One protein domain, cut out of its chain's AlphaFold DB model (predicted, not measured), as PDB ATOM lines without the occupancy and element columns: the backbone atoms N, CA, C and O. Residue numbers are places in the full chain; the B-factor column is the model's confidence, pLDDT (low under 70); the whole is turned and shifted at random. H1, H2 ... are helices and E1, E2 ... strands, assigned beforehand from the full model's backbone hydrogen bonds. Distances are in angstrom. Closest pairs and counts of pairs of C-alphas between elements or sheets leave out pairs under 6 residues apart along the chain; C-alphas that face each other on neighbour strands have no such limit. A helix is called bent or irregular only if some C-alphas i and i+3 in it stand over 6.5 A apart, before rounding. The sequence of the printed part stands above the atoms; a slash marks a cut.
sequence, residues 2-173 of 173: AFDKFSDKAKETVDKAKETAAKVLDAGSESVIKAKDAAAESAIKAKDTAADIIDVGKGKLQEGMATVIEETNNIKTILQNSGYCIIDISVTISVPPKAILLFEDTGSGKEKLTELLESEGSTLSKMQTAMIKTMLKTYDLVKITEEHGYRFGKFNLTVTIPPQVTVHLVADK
ATOM      1  N   ALA A   2       5.548  34.431 -56.713       41.91
ATOM      2  CA  ALA A   2       6.569  34.934 -55.785       41.91
ATOM      3  C   ALA A   2       7.706  33.908 -55.583       41.91
ATOM      4  O   ALA A   2       8.865  34.250 -55.755       41.91
ATOM      5  N   PHE A   3       7.364  32.636 -55.335       35.62
ATOM      6  CA  PHE A   3       8.306  31.535 -55.066       35.62
ATOM      7  C   PHE A   3       9.337  31.280 -56.189       35.62
ATOM      8  O   PHE A   3      10.508  31.060 -55.893       35.62
ATOM      9  N   ASP A   4       8.939  31.395 -57.465       43.97
ATOM     10  CA  ASP A   4       9.837  31.154 -58.612       43.97
ATOM     11  C   ASP A   4      10.958  32.197 -58.703       43.97
ATOM     12  O   ASP A   4      12.129  31.842 -58.809       43.97
ATOM     13  N   LYS A   5      10.627  33.485 -58.522       48.53
ATOM     14  CA  LYS A   5      11.632  34.563 -58.501       48.53
ATOM     15  C   LYS A   5      12.634  34.422 -57.347       48.53
ATOM     16  O   LYS A   5      13.744  34.940 -57.438       48.53
ATOM     17  N   PHE A   6      12.254  33.746 -56.260       49.75
ATOM     18  CA  PHE A   6      13.136  33.491 -55.118       49.75
ATOM     19  C   PHE A   6      14.070  32.299 -55.351       49.75
ATOM     20  O   PHE A   6      15.247  32.387 -54.999       49.75
ATOM     21  N   SER A   7      13.582  31.225 -55.985       51.00
ATOM     22  CA  SER A   7      14.422  30.095 -56.406       51.00
ATOM     23  C   SER A   7      15.533  30.555 -57.352       51.00
ATOM     24  O   SER A   7      16.690  30.166 -57.184       51.00
ATOM     25  N   ASP A   8      15.203  31.437 -58.295       55.78
ATOM     26  CA  ASP A   8      16.172  31.954 -59.264       55.78
ATOM     27  C   ASP A   8      17.270  32.791 -58.595       55.78
ATOM     28  O   ASP A   8      18.449  32.616 -58.894       55.78
ATOM     29  N   LYS A   9      16.919  33.626 -57.608       54.09
ATOM     30  CA  LYS A   9      17.891  34.475 -56.898       54.09
ATOM     31  C   LYS A   9      18.804  33.679 -55.953       54.09
ATOM     32  O   LYS A   9      19.987  33.997 -55.807       54.09
ATOM     33  N   ALA A  10      18.274  32.625 -55.328       51.38
ATOM     34  CA  ALA A  10      19.062  31.706 -54.509       51.38
ATOM     35  C   ALA A  10      20.042  30.889 -55.367       51.38
ATOM     36  O   ALA A  10      21.220  30.798 -55.018       51.38
ATOM     37  N   LYS A  11      19.585  30.372 -56.519       55.94
ATOM     38  CA  LYS A  11      20.456  29.704 -57.499       55.94
ATOM     39  C   LYS A  11      21.560  30.627 -57.995       55.94
ATOM     40  O   LYS A  11      22.720  30.252 -57.913       55.94
ATOM     41  N   GLU A  12      21.226  31.857 -58.382       58.09
ATOM     42  CA  GLU A  12      22.212  32.828 -58.876       58.09
ATOM     43  C   GLU A  12      23.318  33.118 -57.844       58.09
ATOM     44  O   GLU A  12      24.490  33.262 -58.188       58.09
ATOM     45  N   THR A  13      22.965  33.167 -56.557       55.22
ATOM     46  CA  THR A  13      23.927  33.428 -55.474       55.22
ATOM     47  C   THR A  13      24.837  32.220 -55.222       55.22
ATOM     48  O   THR A  13      26.042  32.384 -55.021       55.22
ATOM     49  N   VAL A  14      24.289  31.001 -55.282       56.34
ATOM     50  CA  VAL A  14      25.055  29.747 -55.158       56.34
ATOM     51  C   VAL A  14      25.966  29.532 -56.368       56.34
ATOM     52  O   VAL A  14      27.117  29.125 -56.200       56.34
ATOM     53  N   ASP A  15      25.488  29.848 -57.568       59.78
ATOM     54  CA  ASP A  15      26.259  29.722 -58.803       59.78
ATOM     55  C   ASP A  15      27.423  30.722 -58.825       59.78
ATOM     56  O   ASP A  15      28.555  30.327 -59.108       59.78
ATOM     57  N   LYS A  16      27.212  31.973 -58.382       57.31
ATOM     58  CA  LYS A  16      28.303  32.955 -58.203       57.31
ATOM     59  C   LYS A  16      29.323  32.526 -57.147       57.31
ATOM     60  O   LYS A  16      30.522  32.752 -57.324       57.31
ATOM     61  N   ALA A  17      28.879  31.887 -56.065       50.66
ATOM     62  CA  ALA A  17      29.777  31.355 -55.040       50.66
ATOM     63  C   ALA A  17      30.617  30.179 -55.572       50.66
ATOM     64  O   ALA A  17      31.827  30.136 -55.341       50.66
ATOM     65  N   LYS A  18      30.009  29.266 -56.344       53.78
ATOM     66  CA  LYS A  18      30.722  28.166 -57.012       53.78
ATOM     67  C   LYS A  18      31.719  28.666 -58.053       53.78
ATOM     68  O   LYS A  18      32.840  28.169 -58.090       53.78
ATOM     69  N   GLU A  19      31.339  29.650 -58.864       58.53
ATOM     70  CA  GLU A  19      32.219  30.216 -59.890       58.53
ATOM     71  C   GLU A  19      33.432  30.925 -59.265       58.53
ATOM     72  O   GLU A  19      34.562  30.777 -59.733       58.53
ATOM     73  N   THR A  20      33.219  31.640 -58.158       50.38
ATOM     74  CA  THR A  20      34.296  32.311 -57.415       50.38
ATOM     75  C   THR A  20      35.222  31.297 -56.738       50.38
ATOM     76  O   THR A  20      36.437  31.457 -56.789       50.38
ATOM     77  N   ALA A  21      34.682  30.211 -56.174       45.47
ATOM     78  CA  ALA A  21      35.485  29.137 -55.586       45.47
ATOM     79  C   ALA A  21      36.324  28.381 -56.635       45.47
ATOM     80  O   ALA A  21      37.480  28.050 -56.372       45.47
ATOM     81  N   ALA A  22      35.775  28.156 -57.835       49.41
ATOM     82  CA  ALA A  22      36.481  27.493 -58.930       49.41
ATOM     83  C   ALA A  22      37.671  28.319 -59.447       49.41
ATOM     84  O   ALA A  22      38.733  27.761 -59.702       49.41
ATOM     85  N   LYS A  23      37.534  29.650 -59.533       48.25
ATOM     86  CA  LYS A  23      38.621  30.545 -59.979       48.25
ATOM     87  C   LYS A  23      39.771  30.676 -58.976       48.25
ATOM     88  O   LYS A  23      40.856  31.094 -59.361       48.25
ATOM     89  N   VAL A  24      39.544  30.348 -57.704       45.62
ATOM     90  CA  VAL A  24      40.547  30.510 -56.640       45.62
ATOM     91  C   VAL A  24      41.354  29.226 -56.396       45.62
ATOM     92  O   VAL A  24      42.498  29.304 -55.956       45.62
ATOM     93  N   LEU A  25      40.822  28.051 -56.755       45.12
ATOM     94  CA  LEU A  25      41.541  26.779 -56.601       45.12
ATOM     95  C   LEU A  25      42.813  26.680 -57.472       45.12
ATOM     96  O   LEU A  25      43.750  25.989 -57.082       45.12
ATOM     97  N   ASP A  26      42.873  27.401 -58.597       51.06
ATOM     98  CA  ASP A  26      44.029  27.417 -59.513       51.06
ATOM     99  C   ASP A  26      45.180  28.341 -59.059       51.06
ATOM    100  O   ASP A  26      46.258  28.327 -59.653       51.06
ATOM    101  N   ALA A  27      44.997  29.141 -58.000       43.69
ATOM    102  CA  ALA A  27      45.918  30.221 -57.639       43.69
ATOM    103  C   ALA A  27      46.468  30.122 -56.202       43.69
ATOM    104  O   ALA A  27      46.308  31.058 -55.428       43.69
ATOM    105  N   GLY A  28      47.148  29.023 -55.847       40.28
ATOM    106  CA  GLY A  28      48.133  28.954 -54.745       40.28
ATOM    107  C   GLY A  28      47.657  29.244 -53.301       40.28
ATOM    108  O   GLY A  28      46.671  29.913 -53.030       40.28
ATOM    109  N   SER A  29      48.397  28.742 -52.315       44.12
ATOM    110  CA  SER A  29      48.000  28.606 -50.901       44.12
ATOM    111  C   SER A  29      47.664  29.889 -50.106       44.12
ATOM    112  O   SER A  29      47.085  29.771 -49.027       44.12
ATOM    113  N   GLU A  30      47.934  31.101 -50.606       43.59
ATOM    114  CA  GLU A  30      47.531  32.368 -49.952       43.59
ATOM    115  C   GLU A  30      46.115  32.845 -50.329       43.59
ATOM    116  O   GLU A  30      45.496  33.624 -49.598       43.59
ATOM    117  N   SER A  31      45.550  32.349 -51.431       44.38
ATOM    118  CA  SER A  31      44.189  32.687 -51.872       44.38
ATOM    119  C   SER A  31      43.104  31.864 -51.153       44.38
ATOM    120  O   SER A  31      41.945  32.278 -51.079       44.38
ATOM    121  N   VAL A  32      43.497  30.755 -50.515       42.41
ATOM    122  CA  VAL A  32      42.619  29.862 -49.741       42.41
ATOM    123  C   VAL A  32      42.081  30.534 -48.473       42.41
ATOM    124  O   VAL A  32      40.935  30.291 -48.107       42.41
ATOM    125  N   ILE A  33      42.849  31.416 -47.816       45.88
ATOM    126  CA  ILE A  33      42.402  32.115 -46.594       45.88
ATOM    127  C   ILE A  33      41.318  33.147 -46.936       45.88
ATOM    128  O   ILE A  33      40.240  33.118 -46.350       45.88
ATOM    129  N   LYS A  34      41.533  33.970 -47.973       46.44
ATOM    130  CA  LYS A  34      40.533  34.949 -48.438       46.44
ATOM    131  C   LYS A  34      39.285  34.285 -49.027       46.44
ATOM    132  O   LYS A  34      38.183  34.788 -48.830       46.44
ATOM    133  N   ALA A  35      39.434  33.149 -49.714       45.50
ATOM    134  CA  ALA A  35      38.292  32.363 -50.181       45.50
ATOM    135  C   ALA A  35      37.505  31.738 -49.027       45.50
ATOM    136  O   ALA A  35      36.281  31.681 -49.095       45.50
ATOM    137  N   LYS A  36      38.180  31.300 -47.959       43.53
ATOM    138  CA  LYS A  36      37.524  30.753 -46.769       43.53
ATOM    139  C   LYS A  36      36.786  31.836 -45.984       43.53
ATOM    140  O   LYS A  36      35.671  31.574 -45.549       43.53
ATOM    141  N   ASP A  37      37.341  33.043 -45.887       48.72
ATOM    142  CA  ASP A  37      36.677  34.189 -45.252       48.72
ATOM    143  C   ASP A  37      35.491  34.698 -46.088       48.72
ATOM    144  O   ASP A  37      34.410  34.913 -45.550       48.72
ATOM    145  N   ALA A  38      35.617  34.774 -47.418       52.44
ATOM    146  CA  ALA A  38      34.500  35.123 -48.305       52.44
ATOM    147  C   ALA A  38      33.411  34.029 -48.354       52.44
ATOM    148  O   ALA A  38      32.214  34.325 -48.432       52.44
ATOM    149  N   ALA A  39      33.798  32.751 -48.278       48.38
ATOM    150  CA  ALA A  39      32.874  31.627 -48.138       48.38
ATOM    151  C   ALA A  39      32.183  31.631 -46.765       48.38
ATOM    152  O   ALA A  39      30.993  31.340 -46.679       48.38
ATOM    153  N   ALA A  40      32.894  32.007 -45.700       50.72
ATOM    154  CA  ALA A  40      32.319  32.177 -44.373       50.72
ATOM    155  C   ALA A  40      31.341  33.358 -44.346       50.72
ATOM    156  O   ALA A  40      30.215  33.185 -43.893       50.72
ATOM    157  N   GLU A  41      31.696  34.515 -44.906       54.34
ATOM    158  CA  GLU A  41      30.801  35.675 -44.996       54.34
ATOM    159  C   GLU A  41      29.561  35.403 -45.854       54.34
ATOM    160  O   GLU A  41      28.463  35.833 -45.504       54.34
ATOM    161  N   SER A  42      29.701  34.689 -46.973       51.38
ATOM    162  CA  SER A  42      28.555  34.312 -47.810       51.38
ATOM    163  C   SER A  42      27.681  33.242 -47.153       51.38
ATOM    164  O   SER A  42      26.459  33.329 -47.246       51.38
ATOM    165  N   ALA A  43      28.265  32.287 -46.423       51.66
ATOM    166  CA  ALA A  43      27.516  31.322 -45.622       51.66
ATOM    167  C   ALA A  43      26.807  31.978 -44.424       51.66
ATOM    168  O   ALA A  43      25.686  31.587 -44.103       51.66
ATOM    169  N   ILE A  44      27.423  32.982 -43.792       56.47
ATOM    170  CA  ILE A  44      26.810  33.800 -42.736       56.47
ATOM    171  C   ILE A  44      25.651  34.603 -43.328       56.47
ATOM    172  O   ILE A  44      24.533  34.448 -42.865       56.47
ATOM    173  N   LYS A  45      25.849  35.321 -44.441       54.41
ATOM    174  CA  LYS A  45      24.768  36.058 -45.122       54.41
ATOM    175  C   LYS A  45      23.630  35.149 -45.590       54.41
ATOM    176  O   LYS A  45      22.470  35.544 -45.509       54.41
ATOM    177  N   ALA A  46      23.925  33.938 -46.061       50.81
ATOM    178  CA  ALA A  46      22.908  32.957 -46.439       50.81
ATOM    179  C   ALA A  46      22.146  32.409 -45.220       50.81
ATOM    180  O   ALA A  46      20.934  32.220 -45.300       50.81
ATOM    181  N   LYS A  47      22.833  32.188 -44.090       51.88
ATOM    182  CA  LYS A  47      22.203  31.814 -42.816       51.88
ATOM    183  C   LYS A  47      21.355  32.941 -42.242       51.88
ATOM    184  O   LYS A  47      20.240  32.658 -41.827       51.88
ATOM    185  N   ASP A  48      21.838  34.175 -42.278       53.53
ATOM    186  CA  ASP A  48      21.107  35.355 -41.815       53.53
ATOM    187  C   ASP A  48      19.880  35.592 -42.697       53.53
ATOM    188  O   ASP A  48      18.778  35.729 -42.190       53.53
ATOM    189  N   THR A  49      20.013  35.457 -44.022       54.81
ATOM    190  CA  THR A  49      18.862  35.522 -44.940       54.81
ATOM    191  C   THR A  49      17.856  34.396 -44.669       54.81
ATOM    192  O   THR A  49      16.649  34.616 -44.722       54.81
ATOM    193  N   ALA A  50      18.318  33.177 -44.372       44.38
ATOM    194  CA  ALA A  50      17.436  32.066 -44.014       44.38
ATOM    195  C   ALA A  50      16.761  32.270 -42.644       44.38
ATOM    196  O   ALA A  50      15.587  31.932 -42.497       44.38
ATOM    197  N   ALA A  51      17.467  32.844 -41.669       49.78
ATOM    198  CA  ALA A  51      16.930  33.206 -40.360       49.78
ATOM    199  C   ALA A  51      15.877  34.317 -40.485       49.78
ATOM    200  O   ALA A  51      14.766  34.154 -39.984       49.78
ATOM    201  N   ASP A  52      16.162  35.359 -41.266       52.09
ATOM    202  CA  ASP A  52      15.230  36.447 -41.568       52.09
ATOM    203  C   ASP A  52      13.969  35.930 -42.282       52.09
ATOM    204  O   ASP A  52      12.854  36.355 -41.984       52.09
ATOM    205  N   ILE A  53      14.103  34.961 -43.197       51.31
ATOM    206  CA  ILE A  53      12.959  34.318 -43.870       51.31
ATOM    207  C   ILE A  53      12.110  33.511 -42.883       51.31
ATOM    208  O   ILE A  53      10.877  33.557 -42.948       51.31
ATOM    209  N   ILE A  54      12.750  32.769 -41.977       57.88
ATOM    210  CA  ILE A  54      12.056  32.011 -40.933       57.88
ATOM    211  C   ILE A  54      11.297  32.970 -40.012       57.88
ATOM    212  O   ILE A  54      10.137  32.707 -39.692       57.88
ATOM    213  N   ASP A  55      11.898  34.094 -39.635       61.91
ATOM    214  CA  ASP A  55      11.274  35.054 -38.728       61.91
ATOM    215  C   ASP A  55      10.156  35.865 -39.400       61.91
ATOM    216  O   ASP A  55       9.086  36.032 -38.807       61.91
ATOM    217  N   VAL A  56      10.294  36.239 -40.678       60.09
ATOM    218  CA  VAL A  56       9.189  36.822 -41.466       60.09
ATOM    219  C   VAL A  56       8.043  35.818 -41.651       60.09
ATOM    220  O   VAL A  56       6.868  36.193 -41.597       60.09
ATOM    221  N   GLY A  57       8.357  34.535 -41.850       66.69
ATOM    222  CA  GLY A  57       7.367  33.457 -41.932       66.69
ATOM    223  C   GLY A  57       6.602  33.254 -40.623       66.69
ATOM    224  O   GLY A  57       5.378  33.120 -40.648       66.69
ATOM    225  N   LYS A  58       7.300  33.303 -39.480       73.81
ATOM    226  CA  LYS A  58       6.690  33.250 -38.142       73.81
ATOM    227  C   LYS A  58       5.801  34.460 -37.868       73.81
ATOM    228  O   LYS A  58       4.681  34.265 -37.407       73.81
ATOM    229  N   GLY A  59       6.255  35.674 -38.193       76.56
ATOM    230  CA  GLY A  59       5.472  36.900 -38.001       76.56
ATOM    231  C   GLY A  59       4.147  36.860 -38.766       76.56
ATOM    232  O   GLY A  59       3.080  37.015 -38.176       76.56
ATOM    233  N   LYS A  60       4.191  36.511 -40.058       78.44
ATOM    234  CA  LYS A  60       2.980  36.370 -40.889       78.44
ATOM    235  C   LYS A  60       2.061  35.241 -40.431       78.44
ATOM    236  O   LYS A  60       0.841  35.369 -40.523       78.44
ATOM    237  N   LEU A  61       2.627  34.129 -39.961       83.44
ATOM    238  CA  LEU A  61       1.845  33.034 -39.391       83.44
ATOM    239  C   LEU A  61       1.132  33.487 -38.112       83.44
ATOM    240  O   LEU A  61      -0.054  33.214 -37.961       83.44
ATOM    241  N   GLN A  62       1.826  34.200 -37.223       85.38
ATOM    242  CA  GLN A  62       1.264  34.696 -35.969       85.38
ATOM    243  C   GLN A  62       0.139  35.711 -36.209       85.38
ATOM    244  O   GLN A  62      -0.944  35.559 -35.644       85.38
ATOM    245  N   GLU A  63       0.355  36.693 -37.087       87.38
ATOM    246  CA  GLU A  63      -0.670  37.673 -37.480       87.38
ATOM    247  C   GLU A  63      -1.885  36.999 -38.134       87.38
ATOM    248  O   GLU A  63      -3.037  37.275 -37.783       87.38
ATOM    249  N   GLY A  64      -1.636  36.063 -39.056       87.94
ATOM    250  CA  GLY A  64      -2.690  35.300 -39.716       87.94
ATOM    251  C   GLY A  64      -3.502  34.458 -38.731       87.94
ATOM    252  O   GLY A  64      -4.726  34.410 -38.825       87.94
ATOM    253  N   MET A  65      -2.838  33.821 -37.765       90.25
ATOM    254  CA  MET A  65      -3.491  33.025 -36.725       90.25
ATOM    255  C   MET A  65      -4.346  33.894 -35.806       90.25
ATOM    256  O   MET A  65      -5.480  33.516 -35.521       90.25
ATOM    257  N   ALA A  66      -3.840  35.055 -35.381       90.75
ATOM    258  CA  ALA A  66      -4.603  35.998 -34.564       90.75
ATOM    259  C   ALA A  66      -5.890  36.430 -35.283       90.75
ATOM    260  O   ALA A  66      -6.975  36.313 -34.718       90.75
ATOM    261  N   THR A  67      -5.770  36.805 -36.559       91.00
ATOM    262  CA  THR A  67      -6.911  37.192 -37.403       91.00
ATOM    263  C   THR A  67      -7.930  36.056 -37.532       91.00
ATOM    264  O   THR A  67      -9.127  36.263 -37.343       91.00
ATOM    265  N   VAL A  68      -7.476  34.833 -37.828       91.38
ATOM    266  CA  VAL A  68      -8.368  33.672 -37.982       91.38
ATOM    267  C   VAL A  68      -9.081  33.335 -36.672       91.38
ATOM    268  O   VAL A  68     -10.270  33.018 -36.703       91.38
ATOM    269  N   ILE A  69      -8.397  33.417 -35.528       92.75
ATOM    270  CA  ILE A  69      -9.000  33.179 -34.207       92.75
ATOM    271  C   ILE A  69     -10.044  34.252 -33.887       92.75
ATOM    272  O   ILE A  69     -11.128  33.921 -33.408       92.75
ATOM    273  N   GLU A  70      -9.750  35.521 -34.169       93.62
ATOM    274  CA  GLU A  70     -10.683  36.627 -33.958       93.62
ATOM    275  C   GLU A  70     -11.954  36.461 -34.803       93.62
ATOM    276  O   GLU A  70     -13.060  36.439 -34.260       93.62
ATOM    277  N   GLU A  71     -11.808  36.238 -36.111       93.50
ATOM    278  CA  GLU A  71     -12.945  35.997 -37.011       93.50
ATOM    279  C   GLU A  71     -13.745  34.752 -36.601       93.50
ATOM    280  O   GLU A  71     -14.978  34.770 -36.616       93.50
ATOM    281  N   THR A  72     -13.057  33.697 -36.152       95.06
ATOM    282  CA  THR A  72     -13.680  32.476 -35.621       95.06
ATOM    283  C   THR A  72     -14.512  32.760 -34.374       95.06
ATOM    284  O   THR A  72     -15.652  32.310 -34.288       95.06
ATOM    285  N   ASN A  73     -13.990  33.526 -33.414       94.88
ATOM    286  CA  ASN A  73     -14.721  33.876 -32.192       94.88
ATOM    287  C   ASN A  73     -15.931  34.771 -32.480       94.88
ATOM    288  O   ASN A  73     -16.998  34.589 -31.882       94.88
ATOM    289  N   ASN A  74     -15.783  35.698 -33.423       93.94
ATOM    290  CA  ASN A  74     -16.864  36.578 -33.838       93.94
ATOM    291  C   ASN A  74     -18.014  35.784 -34.468       93.94
ATOM    292  O   ASN A  74     -19.158  35.905 -34.025       93.94
ATOM    293  N   ILE A  75     -17.723  34.921 -35.451       95.69
ATOM    294  CA  ILE A  75     -18.774  34.118 -36.086       95.69
ATOM    295  C   ILE A  75     -19.357  33.085 -35.124       95.69
ATOM    296  O   ILE A  75     -20.570  32.925 -35.086       95.69
ATOM    297  N   LYS A  76     -18.534  32.460 -34.274       96.19
ATOM    298  CA  LYS A  76     -18.992  31.556 -33.210       96.19
ATOM    299  C   LYS A  76     -20.067  32.218 -32.345       96.19
ATOM    300  O   LYS A  76     -21.118  31.624 -32.128       96.19
ATOM    301  N   THR A  77     -19.817  33.443 -31.883       95.25
ATOM    302  CA  THR A  77     -20.749  34.181 -31.017       95.25
ATOM    303  C   THR A  77     -22.063  34.476 -31.737       95.25
ATOM    304  O   THR A  77     -23.134  34.270 -31.169       95.25
ATOM    305  N   ILE A  78     -21.991  34.901 -33.003       95.75
ATOM    306  CA  ILE A  78     -23.179  35.115 -33.841       95.75
ATOM    307  C   ILE A  78     -23.991  33.822 -33.949       95.75
ATOM    308  O   ILE A  78     -25.183  33.824 -33.660       95.75
ATOM    309  N   LEU A  79     -23.342  32.706 -34.288       95.88
ATOM    310  CA  LEU A  79     -23.998  31.409 -34.430       95.88
ATOM    311  C   LEU A  79     -24.667  30.955 -33.128       95.88
ATOM    312  O   LEU A  79     -25.826  30.549 -33.143       95.88
ATOM    313  N   GLN A  80     -23.995  31.092 -31.988       95.25
ATOM    314  CA  GLN A  80     -24.584  30.738 -30.695       95.25
ATOM    315  C   GLN A  80     -25.823  31.583 -30.375       95.25
ATOM    316  O   GLN A  80     -26.857  31.038 -29.987       95.25
ATOM    317  N   ASN A  81     -25.763  32.895 -30.615       93.75
ATOM    318  CA  ASN A  81     -26.902  33.793 -30.402       93.75
ATOM    319  C   ASN A  81     -28.067  33.502 -31.365       93.75
ATOM    320  O   ASN A  81     -29.238  33.676 -31.013       93.75
ATOM    321  N   SER A  82     -27.758  33.002 -32.561       94.31
ATOM    322  CA  SER A  82     -28.742  32.577 -33.554       94.31
ATOM    323  C   SER A  82     -29.315  31.177 -33.304       94.31
ATOM    324  O   SER A  82     -30.224  30.772 -34.016       94.31
ATOM    325  N   GLY A  83     -28.888  30.451 -32.267       94.38
ATOM    326  CA  GLY A  83     -29.432  29.122 -31.957       94.38
ATOM    327  C   GLY A  83     -28.697  27.973 -32.647       94.38
ATOM    328  O   GLY A  83     -29.304  26.963 -32.984       94.38
ATOM    329  N   TYR A  84     -27.391  28.115 -32.859       95.88
ATOM    330  CA  TYR A  84     -26.519  26.996 -33.207       95.88
ATOM    331  C   TYR A  84     -25.720  26.535 -31.986       95.88
ATOM    332  O   TYR A  84     -25.210  27.342 -31.205       95.88
ATOM    333  N   CYS A  85     -25.549  25.224 -31.852       95.56
ATOM    334  CA  CYS A  85     -24.666  24.623 -30.862       95.56
ATOM    335  C   CYS A  85     -23.297  24.358 -31.495       95.56
ATOM    336  O   CYS A  85     -23.185  23.600 -32.458       95.56
ATOM    337  N   ILE A  86     -22.246  24.987 -30.963       96.81
ATOM    338  CA  ILE A  86     -20.870  24.775 -31.423       96.81
ATOM    339  C   ILE A  86     -20.339  23.493 -30.789       96.81
ATOM    340  O   ILE A  86     -20.247  23.398 -29.567       96.81
ATOM    341  N   ILE A  87     -19.978  22.530 -31.629       97.00
ATOM    342  CA  ILE A  87     -19.521  21.202 -31.216       97.00
ATOM    343  C   ILE A  87     -18.000  21.184 -31.092       97.00
ATOM    344  O   ILE A  87     -17.472  20.686 -30.103       97.00
ATOM    345  N   ASP A  88     -17.301  21.710 -32.097       96.25
ATOM    346  CA  ASP A  88     -15.840  21.733 -32.133       96.25
ATOM    347  C   ASP A  88     -15.320  22.935 -32.928       96.25
ATOM    348  O   ASP A  88     -15.997  23.466 -33.814       96.25
ATOM    349  N   ILE A  89     -14.098  23.358 -32.606       96.00
ATOM    350  CA  ILE A  89     -13.349  24.350 -33.372       96.00
ATOM    351  C   ILE A  89     -11.962  23.779 -33.634       96.00
ATOM    352  O   ILE A  89     -11.129  23.674 -32.737       96.00
ATOM    353  N   SER A  90     -11.701  23.475 -34.898       94.31
ATOM    354  CA  SER A  90     -10.429  22.938 -35.359       94.31
ATOM    355  C   SER A  90      -9.629  24.024 -36.069       94.31
ATOM    356  O   SER A  90     -10.136  24.694 -36.969       94.31
ATOM    357  N   VAL A  91      -8.359  24.190 -35.702       91.69
ATOM    358  CA  VAL A  91      -7.465  25.176 -36.324       91.69
ATOM    359  C   VAL A  91      -6.268  24.471 -36.948       91.69
ATOM    360  O   VAL A  91      -5.584  23.680 -36.307       91.69
ATOM    361  N   THR A  92      -6.010  24.763 -38.220       87.12
ATOM    362  CA  THR A  92      -4.852  24.265 -38.962       87.12
ATOM    363  C   THR A  92      -3.761  25.326 -38.976       87.12
ATOM    364  O   THR A  92      -3.939  26.412 -39.536       87.12
ATOM    365  N   ILE A  93      -2.613  24.986 -38.387       83.19
ATOM    366  CA  ILE A  93      -1.408  25.815 -38.421       83.19
ATOM    367  C   ILE A  93      -0.742  25.624 -39.788       83.19
ATOM    368  O   ILE A  93      -0.040  24.644 -40.032       83.19
ATOM    369  N   SER A  94      -0.997  26.561 -40.698       80.56
ATOM    370  CA  SER A  94      -0.438  26.592 -42.052       80.56
ATOM    371  C   SER A  94      -0.222  28.031 -42.515       80.56
ATOM    372  O   SER A  94      -0.636  28.972 -41.847       80.56
ATOM    373  N   VAL A  95       0.407  28.222 -43.677       80.88
ATOM    374  CA  VAL A  95       0.498  29.534 -44.335       80.88
ATOM    375  C   VAL A  95      -0.258  29.456 -45.670       80.88
ATOM    376  O   VAL A  95       0.256  28.842 -46.605       80.88
ATOM    377  N   PRO A  96      -1.470  30.036 -45.789       82.12
ATOM    378  CA  PRO A  96      -2.225  30.749 -44.750       82.12
ATOM    379  C   PRO A  96      -2.879  29.796 -43.726       82.12
ATOM    380  O   PRO A  96      -3.146  28.639 -44.070       82.12
ATOM    381  N   PRO A  97      -3.156  30.256 -42.493       86.88
ATOM    382  CA  PRO A  97      -3.839  29.456 -41.479       86.88
ATOM    383  C   PRO A  97      -5.334  29.331 -41.777       86.88
ATOM    384  O   PRO A  97      -5.886  30.098 -42.570       86.88
ATOM    385  N   LYS A  98      -5.989  28.345 -41.158       89.62
ATOM    386  CA  LYS A  98      -7.418  28.063 -41.372       89.62
ATOM    387  C   LYS A  98      -8.085  27.621 -40.078       89.62
ATOM    388  O   LYS A  98      -7.481  26.872 -39.318       89.62
ATOM    389  N   ALA A  99      -9.340  28.009 -39.881       94.69
ATOM    390  CA  ALA A  99     -10.193  27.474 -38.825       94.69
ATOM    391  C   ALA A  99     -11.465  26.867 -39.416       94.69
ATOM    392  O   ALA A  99     -11.973  27.337 -40.437       94.69
ATOM    393  N   ILE A 100     -11.960  25.817 -38.771       97.00
ATOM    394  CA  ILE A 100     -13.197  25.123 -39.110       97.00
ATOM    395  C   ILE A 100     -14.041  25.062 -37.843       97.00
ATOM    396  O   ILE A 100     -13.585  24.542 -36.826       97.00
ATOM    397  N   LEU A 101     -15.264  25.584 -37.911       97.81
ATOM    398  CA  LEU A 101     -16.258  25.424 -36.854       97.81
ATOM    399  C   LEU A 101     -17.194  24.283 -37.236       97.81
ATOM    400  O   LEU A 101     -17.860  24.367 -38.269       97.81
ATOM    401  N   LEU A 102     -17.266  23.260 -36.387       97.94
ATOM    402  CA  LEU A 102     -18.288  22.222 -36.448       97.94
ATOM    403  C   LEU A 102     -19.436  22.615 -35.519       97.94
ATOM    404  O   LEU A 102     -19.224  22.845 -34.327       97.94
ATOM    405  N   PHE A 103     -20.655  22.659 -36.039       96.88
ATOM    406  CA  PHE A 103     -21.835  23.028 -35.262       96.88
ATOM    407  C   PHE A 103     -23.104  22.366 -35.796       96.88
ATOM    408  O   PHE A 103     -23.119  21.801 -36.890       96.88
ATOM    409  N   GLU A 104     -24.172  22.433 -35.012       95.38
ATOM    410  CA  GLU A 104     -25.509  21.954 -35.369       95.38
ATOM    411  C   GLU A 104     -26.555  23.043 -35.111       95.38
ATOM    412  O   GLU A 104     -26.373  23.898 -34.244       95.38
ATOM    413  N   ASP A 105     -27.628  23.037 -35.900       92.12
ATOM    414  CA  ASP A 105     -28.765  23.944 -35.723       92.12
ATOM    415  C   ASP A 105     -29.702  23.375 -34.654       92.12
ATOM    416  O   ASP A 105     -30.115  22.218 -34.751       92.12
ATOM    417  N   THR A 106     -30.049  24.171 -33.640       89.19
ATOM    418  CA  THR A 106     -30.985  23.744 -32.590       89.19
ATOM    419  C   THR A 106     -32.444  24.078 -32.919       89.19
ATOM    420  O   THR A 106     -33.308  23.901 -32.063       89.19
ATOM    421  N   GLY A 107     -32.733  24.560 -34.134       80.94
ATOM    422  CA  GLY A 107     -34.086  24.697 -34.685       80.94
ATOM    423  C   GLY A 107     -34.554  26.128 -34.966       80.94
ATOM    424  O   GLY A 107     -35.698  26.303 -35.365       80.94
ATOM    425  N   SER A 108     -33.709  27.143 -34.758       84.81
ATOM    426  CA  SER A 108     -34.028  28.549 -35.088       84.81
ATOM    427  C   SER A 108     -32.890  29.272 -35.815       84.81
ATOM    428  O   SER A 108     -32.894  30.504 -35.894       84.81
ATOM    429  N   GLY A 109     -31.861  28.532 -36.239       90.50
ATOM    430  CA  GLY A 109     -30.626  29.079 -36.784       90.50
ATOM    431  C   GLY A 109     -30.849  29.907 -38.042       90.50
ATOM    432  O   GLY A 109     -30.405  31.056 -38.130       90.50
ATOM    433  N   LYS A 110     -31.583  29.332 -38.999       92.88
ATOM    434  CA  LYS A 110     -31.868  29.946 -40.301       92.88
ATOM    435  C   LYS A 110     -32.631  31.263 -40.170       92.88
ATOM    436  O   LYS A 110     -32.225  32.259 -40.772       92.88
ATOM    437  N   GLU A 111     -33.723  31.272 -39.411       93.88
ATOM    438  CA  GLU A 111     -34.581  32.446 -39.246       93.88
ATOM    439  C   GLU A 111     -33.798  33.589 -38.596       93.88
ATOM    440  O   GLU A 111     -33.704  34.672 -39.171       93.88
ATOM    441  N   LYS A 112     -33.119  33.327 -37.472       94.38
ATOM    442  CA  LYS A 112     -32.363  34.361 -36.748       94.38
ATOM    443  C   LYS A 112     -31.179  34.911 -37.539       94.38
ATOM    444  O   LYS A 112     -30.864  36.093 -37.425       94.38
ATOM    445  N   LEU A 113     -30.494  34.081 -38.328       95.06
ATOM    446  CA  LEU A 113     -29.433  34.566 -39.217       95.06
ATOM    447  C   LEU A 113     -29.979  35.424 -40.365       95.06
ATOM    448  O   LEU A 113     -29.299  36.355 -40.799       95.06
ATOM    449  N   THR A 114     -31.185  35.122 -40.845       95.06
ATOM    450  CA  THR A 114     -31.867  35.918 -41.876       95.06
ATOM    451  C   THR A 114     -32.270  37.279 -41.313       95.06
ATOM    452  O   THR A 114     -31.873  38.301 -41.865       95.06
ATOM    453  N   GLU A 115     -32.928  37.300 -40.150       94.38
ATOM    454  CA  GLU A 115     -33.280  38.532 -39.427       94.38
ATOM    455  C   GLU A 115     -32.051  39.404 -39.151       94.38
ATOM    456  O   GLU A 115     -32.083  40.620 -39.341       94.38
ATOM    457  N   LEU A 116     -30.933  38.789 -38.754       94.38
ATOM    458  CA  LEU A 116     -29.691  39.513 -38.499       94.38
ATOM    459  C   LEU A 116     -29.162  40.225 -39.755       94.38
ATOM    460  O   LEU A 116     -28.702  41.362 -39.651       94.38
ATOM    461  N   LEU A 117     -29.241  39.592 -40.932       92.56
ATOM    462  CA  LEU A 117     -28.834  40.208 -42.202       92.56
ATOM    463  C   LEU A 117     -29.788  41.310 -42.676       92.56
ATOM    464  O   LEU A 117     -29.349  42.219 -43.380       92.56
ATOM    465  N   GLU A 118     -31.070  41.200 -42.340       91.81
ATOM    466  CA  GLU A 118     -32.119  42.132 -42.768       91.81
ATOM    467  C   GLU A 118     -32.300  43.307 -41.800       91.81
ATOM    468  O   GLU A 118     -32.847  44.340 -42.180       91.81
ATOM    469  N   SER A 119     -31.814  43.180 -40.562       88.94
ATOM    470  CA  SER A 119     -31.935  44.226 -39.549       88.94
ATOM    471  C   SER A 119     -31.200  45.513 -39.946       88.94
ATOM    472  O   SER A 119     -29.979  45.541 -40.157       88.94
ATOM    473  N   GLU A 120     -31.956  46.612 -40.016       69.00
ATOM    474  CA  GLU A 120     -31.406  47.953 -40.191       69.00
ATOM    475  C   GLU A 120     -30.530  48.302 -38.977       69.00
ATOM    476  O   GLU A 120     -31.003  48.376 -37.845       69.00
ATOM    477  N   GLY A 121     -29.227  48.490 -39.206       67.81
ATOM    478  CA  GLY A 121     -28.256  48.824 -38.158       67.81
ATOM    479  C   GLY A 121     -27.363  47.671 -37.687       67.81
ATOM    480  O   GLY A 121     -26.544  47.887 -36.793       67.81
ATOM    481  N   SER A 122     -27.449  46.476 -38.285       75.06
ATOM    482  CA  SER A 122     -26.478  45.411 -38.001       75.06
ATOM    483  C   SER A 122     -25.045  45.844 -38.350       75.06
ATOM    484  O   SER A 122     -24.728  46.239 -39.472       75.06
ATOM    485  N   THR A 123     -24.134  45.759 -37.377       87.06
ATOM    486  CA  THR A 123     -22.711  46.103 -37.546       87.06
ATOM    487  C   THR A 123     -21.890  44.880 -37.953       87.06
ATOM    488  O   THR A 123     -20.856  44.586 -37.349       87.06
ATOM    489  N   LEU A 124     -22.371  44.118 -38.938       91.69
ATOM    490  CA  LEU A 124     -21.655  42.939 -39.418       91.69
ATOM    491  C   LEU A 124     -20.469  43.341 -40.294       91.69
ATOM    492  O   LEU A 124     -20.584  44.150 -41.219       91.69
ATOM    493  N   SER A 125     -19.320  42.712 -40.059       92.50
ATOM    494  CA  SER A 125     -18.178  42.820 -40.962       92.50
ATOM    495  C   SER A 125     -18.511  42.200 -42.327       92.50
ATOM    496  O   SER A 125     -19.424  41.375 -42.474       92.50
ATOM    497  N   LYS A 126     -17.738  42.553 -43.362       91.75
ATOM    498  CA  LYS A 126     -17.880  41.937 -44.694       91.75
ATOM    499  C   LYS A 126     -17.679  40.421 -44.643       91.75
ATOM    500  O   LYS A 126     -18.381  39.690 -45.338       91.75
ATOM    501  N   MET A 127     -16.740  39.964 -43.815       91.44
ATOM    502  CA  MET A 127     -16.423  38.550 -43.634       91.44
ATOM    503  C   MET A 127     -17.567  37.813 -42.934       91.44
ATOM    504  O   MET A 127     -18.032  36.790 -43.435       91.44
ATOM    505  N   GLN A 128     -18.098  38.380 -41.848       94.00
ATOM    506  CA  GLN A 128     -19.272  37.847 -41.147       94.00
ATOM    507  C   GLN A 128     -20.481  37.756 -42.082       94.00
ATOM    508  O   GLN A 128     -21.087  36.697 -42.209       94.00
ATOM    509  N   THR A 129     -20.767  38.830 -42.821       94.69
ATOM    510  CA  THR A 129     -21.846  38.860 -43.817       94.69
ATOM    511  C   THR A 129     -21.670  37.764 -44.870       94.69
ATOM    512  O   THR A 129     -22.635  37.094 -45.237       94.69
ATOM    513  N   ALA A 130     -20.445  37.558 -45.363       95.00
ATOM    514  CA  ALA A 130     -20.152  36.513 -46.336       95.00
ATOM    515  C   ALA A 130     -20.358  35.107 -45.751       95.00
ATOM    516  O   ALA A 130     -20.973  34.270 -46.408       95.00
ATOM    517  N   MET A 131     -19.895  34.852 -44.524       95.69
ATOM    518  CA  MET A 131     -20.080  33.564 -43.844       95.69
ATOM    519  C   MET A 131     -21.560  33.247 -43.623       95.69
ATOM    520  O   MET A 131     -22.006  32.163 -43.998       95.69
ATOM    521  N   ILE A 132     -22.334  34.209 -43.107       95.94
ATOM    522  CA  ILE A 132     -23.775  34.038 -42.871       95.94
ATOM    523  C   ILE A 132     -24.503  33.767 -44.191       95.94
ATOM    524  O   ILE A 132     -25.269  32.813 -44.288       95.94
ATOM    525  N   LYS A 133     -24.220  34.540 -45.248       95.44
ATOM    526  CA  LYS A 133     -24.821  34.308 -46.573       95.44
ATOM    527  C   LYS A 133     -24.470  32.933 -47.138       95.44
ATOM    528  O   LYS A 133     -25.335  32.282 -47.718       95.44
ATOM    529  N   THR A 134     -23.226  32.480 -46.986       95.44
ATOM    530  CA  THR A 134     -22.820  31.137 -47.428       95.44
ATOM    531  C   THR A 134     -23.558  30.047 -46.657       95.44
ATOM    532  O   THR A 134     -23.980  29.070 -47.268       95.44
ATOM    533  N   MET A 135     -23.774  30.222 -45.351       94.56
ATOM    534  CA  MET A 135     -24.591  29.299 -44.564       94.56
ATOM    535  C   MET A 135     -26.051  29.289 -45.011       94.56
ATOM    536  O   MET A 135     -26.597  28.215 -45.250       94.56
ATOM    537  N   LEU A 136     -26.670  30.458 -45.188       94.12
ATOM    538  CA  LEU A 136     -28.076  30.550 -45.586       94.12
ATOM    539  C   LEU A 136     -28.347  29.889 -46.943       94.12
ATOM    540  O   LEU A 136     -29.343  29.185 -47.081       94.12
ATOM    541  N   LYS A 137     -27.409  29.995 -47.894       93.56
ATOM    542  CA  LYS A 137     -27.482  29.289 -49.187       93.56
ATOM    543  C   LYS A 137     -27.560  27.770 -49.058       93.56
ATOM    544  O   LYS A 137     -28.078  27.113 -49.955       93.56
ATOM    545  N   THR A 138     -27.047  27.181 -47.975       92.12
ATOM    546  CA  THR A 138     -27.171  25.727 -47.791       92.12
ATOM    547  C   THR A 138     -28.625  25.308 -47.602       92.12
ATOM    548  O   THR A 138     -29.015  24.245 -48.076       92.12
ATOM    549  N   TYR A 139     -29.453  26.166 -47.000       91.12
ATOM    550  CA  TYR A 139     -30.866  25.876 -46.779       91.12
ATOM    551  C   TYR A 139     -31.702  25.888 -48.066       91.12
ATOM    552  O   TYR A 139     -32.790  25.314 -48.075       91.12
ATOM    553  N   ASP A 140     -31.194  26.464 -49.161       89.62
ATOM    554  CA  ASP A 140     -31.824  26.366 -50.486       89.62
ATOM    555  C   ASP A 140     -31.773  24.925 -51.031       89.62
ATOM    556  O   ASP A 140     -32.577  24.548 -51.883       89.62
ATOM    557  N   LEU A 141     -30.848  24.105 -50.517       90.81
ATOM    558  CA  LEU A 141     -30.628  22.722 -50.943       90.81
ATOM    559  C   LEU A 141     -31.360  21.690 -50.072       90.81
ATOM    560  O   LEU A 141     -31.349  20.511 -50.417       90.81
ATOM    561  N   VAL A 142     -32.010  22.108 -48.979       90.56
ATOM    562  CA  VAL A 142     -32.673  21.196 -48.023       90.56
ATOM    563  C   VAL A 142     -33.720  20.326 -48.710       90.56
ATOM    564  O   VAL A 142     -33.702  19.111 -48.548       90.56
ATOM    565  N   LYS A 143     -34.567  20.919 -49.562       89.44
ATOM    566  CA  LYS A 143     -35.595  20.163 -50.294       89.44
ATOM    567  C   LYS A 143     -34.995  19.047 -51.150       89.44
ATOM    568  O   LYS A 143     -35.512  17.941 -51.163       89.44
ATOM    569  N   ILE A 144     -33.870  19.326 -51.816       92.62
ATOM    570  CA  ILE A 144     -33.186  18.351 -52.675       92.62
ATOM    571  C   ILE A 144     -32.692  17.169 -51.838       92.62
ATOM    572  O   ILE A 144     -32.802  16.025 -52.270       92.62
ATOM    573  N   THR A 145     -32.142  17.416 -50.647       92.44
ATOM    574  CA  THR A 145     -31.644  16.328 -49.796       92.44
ATOM    575  C   THR A 145     -32.780  15.535 -49.157       92.44
ATOM    576  O   THR A 145     -32.700  14.308 -49.123       92.44
ATOM    577  N   GLU A 146     -33.851  16.207 -48.729       92.38
ATOM    578  CA  GLU A 146     -35.033  15.571 -48.128       92.38
ATOM    579  C   GLU A 146     -35.743  14.647 -49.125       92.38
ATOM    580  O   GLU A 146     -36.100  13.524 -48.776       92.38
ATOM    581  N   GLU A 147     -35.853  15.049 -50.397       94.19
ATOM    582  CA  GLU A 147     -36.375  14.198 -51.481       94.19
ATOM    583  C   GLU A 147     -35.589  12.886 -51.655       94.19
ATOM    584  O   GLU A 147     -36.128  11.898 -52.153       94.19
ATOM    585  N   HIS A 148     -34.329  12.859 -51.218       94.31
ATOM    586  CA  HIS A 148     -33.460  11.685 -51.262       94.31
ATOM    587  C   HIS A 148     -33.335  10.982 -49.898       94.31
ATOM    588  O   HIS A 148     -32.464  10.127 -49.736       94.31
ATOM    589  N   GLY A 149     -34.193  11.316 -48.928       94.00
ATOM    590  CA  GLY A 149     -34.217  10.699 -47.598       94.00
ATOM    591  C   GLY A 149     -33.090  11.164 -46.677       94.00
ATOM    592  O   GLY A 149     -32.658  10.407 -45.807       94.00
ATOM    593  N   TYR A 150     -32.574  12.378 -46.884       95.44
ATOM    594  CA  TYR A 150     -31.536  12.969 -46.050       95.44
ATOM    595  C   TYR A 150     -31.959  14.318 -45.482       95.44
ATOM    596  O   TYR A 150     -32.368  15.222 -46.208       95.44
ATOM    597  N   ARG A 151     -31.682  14.513 -44.199       92.25
ATOM    598  CA  ARG A 151     -31.782  15.811 -43.530       92.25
ATOM    599  C   ARG A 151     -30.414  16.364 -43.173       92.25
ATOM    600  O   ARG A 151     -29.417  15.643 -43.087       92.25
ATOM    601  N   PHE A 152     -30.366  17.661 -42.906       92.62
ATOM    602  CA  PHE A 152     -29.151  18.309 -42.427       92.62
ATOM    603  C   PHE A 152     -28.915  17.930 -40.958       92.62
ATOM    604  O   PHE A 152     -29.830  17.978 -40.137       92.62
ATOM    605  N   GLY A 153     -27.690  17.515 -40.632       91.19
ATOM    606  CA  GLY A 153     -27.279  17.200 -39.265       91.19
ATOM    607  C   GLY A 153     -26.321  18.240 -38.706       91.19
ATOM    608  O   GLY A 153     -26.663  18.986 -37.795       91.19
ATOM    609  N   LYS A 154     -25.102  18.273 -39.250       95.69
ATOM    610  CA  LYS A 154     -24.023  19.151 -38.779       95.69
ATOM    611  C   LYS A 154     -23.449  19.971 -39.918       95.69
ATOM    612  O   LYS A 154     -23.540  19.586 -41.080       95.69
ATOM    613  N   PHE A 155     -22.781  21.057 -39.576       96.94
ATOM    614  CA  PHE A 155     -22.168  21.979 -40.517       96.94
ATOM    615  C   PHE A 155     -20.709  22.184 -40.143       96.94
ATOM    616  O   PHE A 155     -20.398  22.415 -38.980       96.94
ATOM    617  N   ASN A 156     -19.833  22.137 -41.141       97.56
ATOM    618  CA  ASN A 156     -18.462  22.616 -41.044       97.56
ATOM    619  C   ASN A 156     -18.367  23.944 -41.786       97.56
ATOM    620  O   ASN A 156     -18.419  23.951 -43.016       97.56
ATOM    621  N   LEU A 157     -18.213  25.048 -41.058       97.31
ATOM    622  CA  LEU A 157     -17.888  26.346 -41.646       97.31
ATOM    623  C   LEU A 157     -16.376  26.546 -41.611       97.31
ATOM    624  O   LEU A 157     -15.785  26.680 -40.542       97.31
ATOM    625  N   THR A 158     -15.764  26.617 -42.785       95.00
ATOM    626  CA  THR A 158     -14.358  26.989 -42.937       95.00
ATOM    627  C   THR A 158     -14.247  28.512 -43.011       95.00
ATOM    628  O   THR A 158     -14.773  29.143 -43.935       95.00
ATOM    629  N   VAL A 159     -13.526  29.098 -42.054       92.12
ATOM    630  CA  VAL A 159     -13.261  30.541 -41.959       92.12
ATOM    631  C   VAL A 159     -12.121  30.902 -42.914       92.12
ATOM    632  O   VAL A 159     -10.944  30.902 -42.552       92.12
ATOM    633  N   THR A 160     -12.475  31.149 -44.175       84.88
ATOM    634  CA  THR A 160     -11.563  31.528 -45.268       84.88
ATOM    635  C   THR A 160     -12.196  32.578 -46.178       84.88
ATOM    636  O   THR A 160     -13.376  32.892 -46.052       84.88
ATOM    637  N   ILE A 161     -11.424  33.114 -47.131       79.38
ATOM    638  CA  ILE A 161     -11.934  33.971 -48.211       79.38
ATOM    639  C   ILE A 161     -11.723  33.242 -49.552       79.38
ATOM    640  O   ILE A 161     -10.571  33.077 -49.954       79.38
ATOM    641  N   PRO A 162     -12.787  32.814 -50.262       86.81
ATOM    642  CA  PRO A 162     -14.190  32.822 -49.834       86.81
ATOM    643  C   PRO A 162     -14.467  31.799 -48.711       86.81
ATOM    644  O   PRO A 162     -13.729  30.813 -48.589       86.81
ATOM    645  N   PRO A 163     -15.519  32.006 -47.897       92.00
ATOM    646  CA  PRO A 163     -15.919  31.041 -46.880       92.00
ATOM    647  C   PRO A 163     -16.551  29.810 -47.526       92.00
ATOM    648  O   PRO A 163     -17.150  29.894 -48.602       92.00
ATOM    649  N   GLN A 164     -16.429  28.668 -46.857       95.12
ATOM    650  CA  GLN A 164     -16.953  27.390 -47.342       95.12
ATOM    651  C   GLN A 164     -17.786  26.724 -46.258       95.12
ATOM    652  O   GLN A 164     -17.403  26.751 -45.091       95.12
ATOM    653  N   VAL A 165     -18.897  26.103 -46.649       96.31
ATOM    654  CA  VAL A 165     -19.714  25.285 -45.751       96.31
ATOM    655  C   VAL A 165     -19.808  23.878 -46.316       96.31
ATOM    656  O   VAL A 165     -20.138  23.690 -47.486       96.31
ATOM    657  N   THR A 166     -19.523  22.889 -45.480       96.12
ATOM    658  CA  THR A 166     -19.834  21.486 -45.747       96.12
ATOM    659  C   THR A 166     -20.966  21.063 -44.828       96.12
ATOM    660  O   THR A 166     -20.869  21.230 -43.614       96.12
ATOM    661  N   VAL A 167     -22.031  20.512 -45.405       95.62
ATOM    662  CA  VAL A 167     -23.176  19.991 -44.657       95.62
ATOM    663  C   VAL A 167     -23.031  18.481 -44.524       95.62
ATOM    664  O   VAL A 167     -22.850  17.775 -45.515       95.62
ATOM    665  N   HIS A 168     -23.116  17.986 -43.296       94.88
ATOM    666  CA  HIS A 168     -23.186  16.565 -42.988       94.88
ATOM    667  C   HIS A 168     -24.646  16.139 -42.995       94.88
ATOM    668  O   HIS A 168     -25.433  16.577 -42.151       94.88
ATOM    669  N   LEU A 169     -24.984  15.292 -43.958       94.44
ATOM    670  CA  LEU A 169     -26.320  14.746 -44.126       94.44
ATOM    671  C   LEU A 169     -26.526  13.523 -43.230       94.44
ATOM    672  O   LEU A 169     -25.614  12.719 -43.029       94.44
ATOM    673  N   VAL A 170     -27.738  13.380 -42.709       93.69
ATOM    674  CA  VAL A 170     -28.170  12.244 -41.891       93.69
ATOM    675  C   VAL A 170     -29.361  11.609 -42.590       93.69
ATOM    676  O   VAL A 170     -30.284  12.321 -42.968       93.69
ATOM    677  N   ALA A 171     -29.331  10.291 -42.776       92.81
ATOM    678  CA  ALA A 171     -30.458   9.575 -43.356       92.81
ATOM    679  C   ALA A 171     -31.673   9.640 -42.419       92.81
ATOM    680  O   ALA A 171     -31.540   9.414 -41.208       92.81
ATOM    681  N   ASP A 172     -32.839   9.928 -42.987       81.31
ATOM    682  CA  ASP A 172     -34.112   9.752 -42.303       81.31
ATOM    683  C   ASP A 172     -34.354   8.247 -42.152       81.31
ATOM    684  O   ASP A 172     -34.233   7.478 -43.106       81.31
ATOM    685  N   LYS A 173     -34.559   7.812 -40.908       59.25
ATOM    686  CA  LYS A 173     -34.826   6.407 -40.590       59.25
ATOM    687  C   LYS A 173     -36.253   6.025 -40.937       59.25
ATOM    688  O   LYS A 173     -37.144   6.863 -40.675       59.25
TER     689      LYS A 173
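AT A GLANCE: This is residues 2 to 173 of the 173 residues of an uncharacterized protein of Anaerolineae bacterium (UniProt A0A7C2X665). What shape is this? A twisted sheet of four strands has H4 and residues 64 to 80 of H2 on one face, and H2 reaches far beyond it as a long arm. H1 folds back beside the arm's far end, and H3 packs on H4. What is it made of? The printed part has 172 residues with named elements in the order H1 H2 E1 E2 H3 H4 E3 E4, mixed in class; the antiparallel sheet runs E1 E2 E3 E4. How large is it? It is extended, with a radius of gyration of the C-alphas of 27.2 A and spans of 86 by 39 by 24 A, the arm making the length.

IN THESE COORDINATES: Where are the strands? E1 is residues 84 to 92, E2 98 to 105, E3 150 to 159, and E4 164 to 171, ending at C-alpha 171 at (-30.458, 9.575, -43.356). E1 bends by 60 degrees at residue 87, and E3 by 55 degrees at residue 153. Where are the helices? H2 is residues 31 to 81, 74.3 A long from C-alpha 31 at (44.189, 32.687, -51.872). H1 is residues 2 to 25, 35.9 A, H3 109 to 118, and H4 126 to 146, 31.6 A. H4 is irregular, with C-alphas 140 and 143 7.3 A apart.

HOW THE PARTS SIT: How do the strands pair? Within hydrogen-bond range are N 90 and O 100, 2.9 A, in the hairpin E1 and E2; N 103 and O 155, 3.0 A, between E2 and E3; and N 156 and O 166, 2.8 A, in the hairpin E3 and E4. Which helices are on the sheet? H2 and H4 are on the same face, making two layers, helices on one face of a sheet. H2 has a height of 6.7 A over the sheet, its closest C-alphas to E2 being Val 68 and Ala 99, 6.5 A; H4 has a height of 7.4 A, with Met 135 and Val 165 of E4 at 6.4 A. How do helices meet? Residues 71 to 75 of H2 alone touch H4 at a steep tilt of 61 degrees, the closest C-alphas being Ile 75 and Gln 128, 6.3 A. H3 and H4 form a helical hairpin at 44 degrees, the closest C-alphas being Lys 110 and Leu 136, 6.5 A. H1 and H2 form another at a shallow tilt of 14 degrees, H1 touching with residues 17 to 25 alone, closest at C-alphas Val 24 and Ser 31, 6.4 A. What of helix backbones? Every O i to N i+4 pair is within hydrogen-bond range in H1, H2 and H3, and 10 of 17 in H4.

THE WHOLE: How far does it reach? The two C-alphas farthest apart, Gly 28 and Lys 173, are 87.1 A apart. Are there cuts or long links? The printed part has no cut, and no link is long. Where is confidence low? Residues 2 to 57, 120 to 121 and 173 have pLDDT under 70.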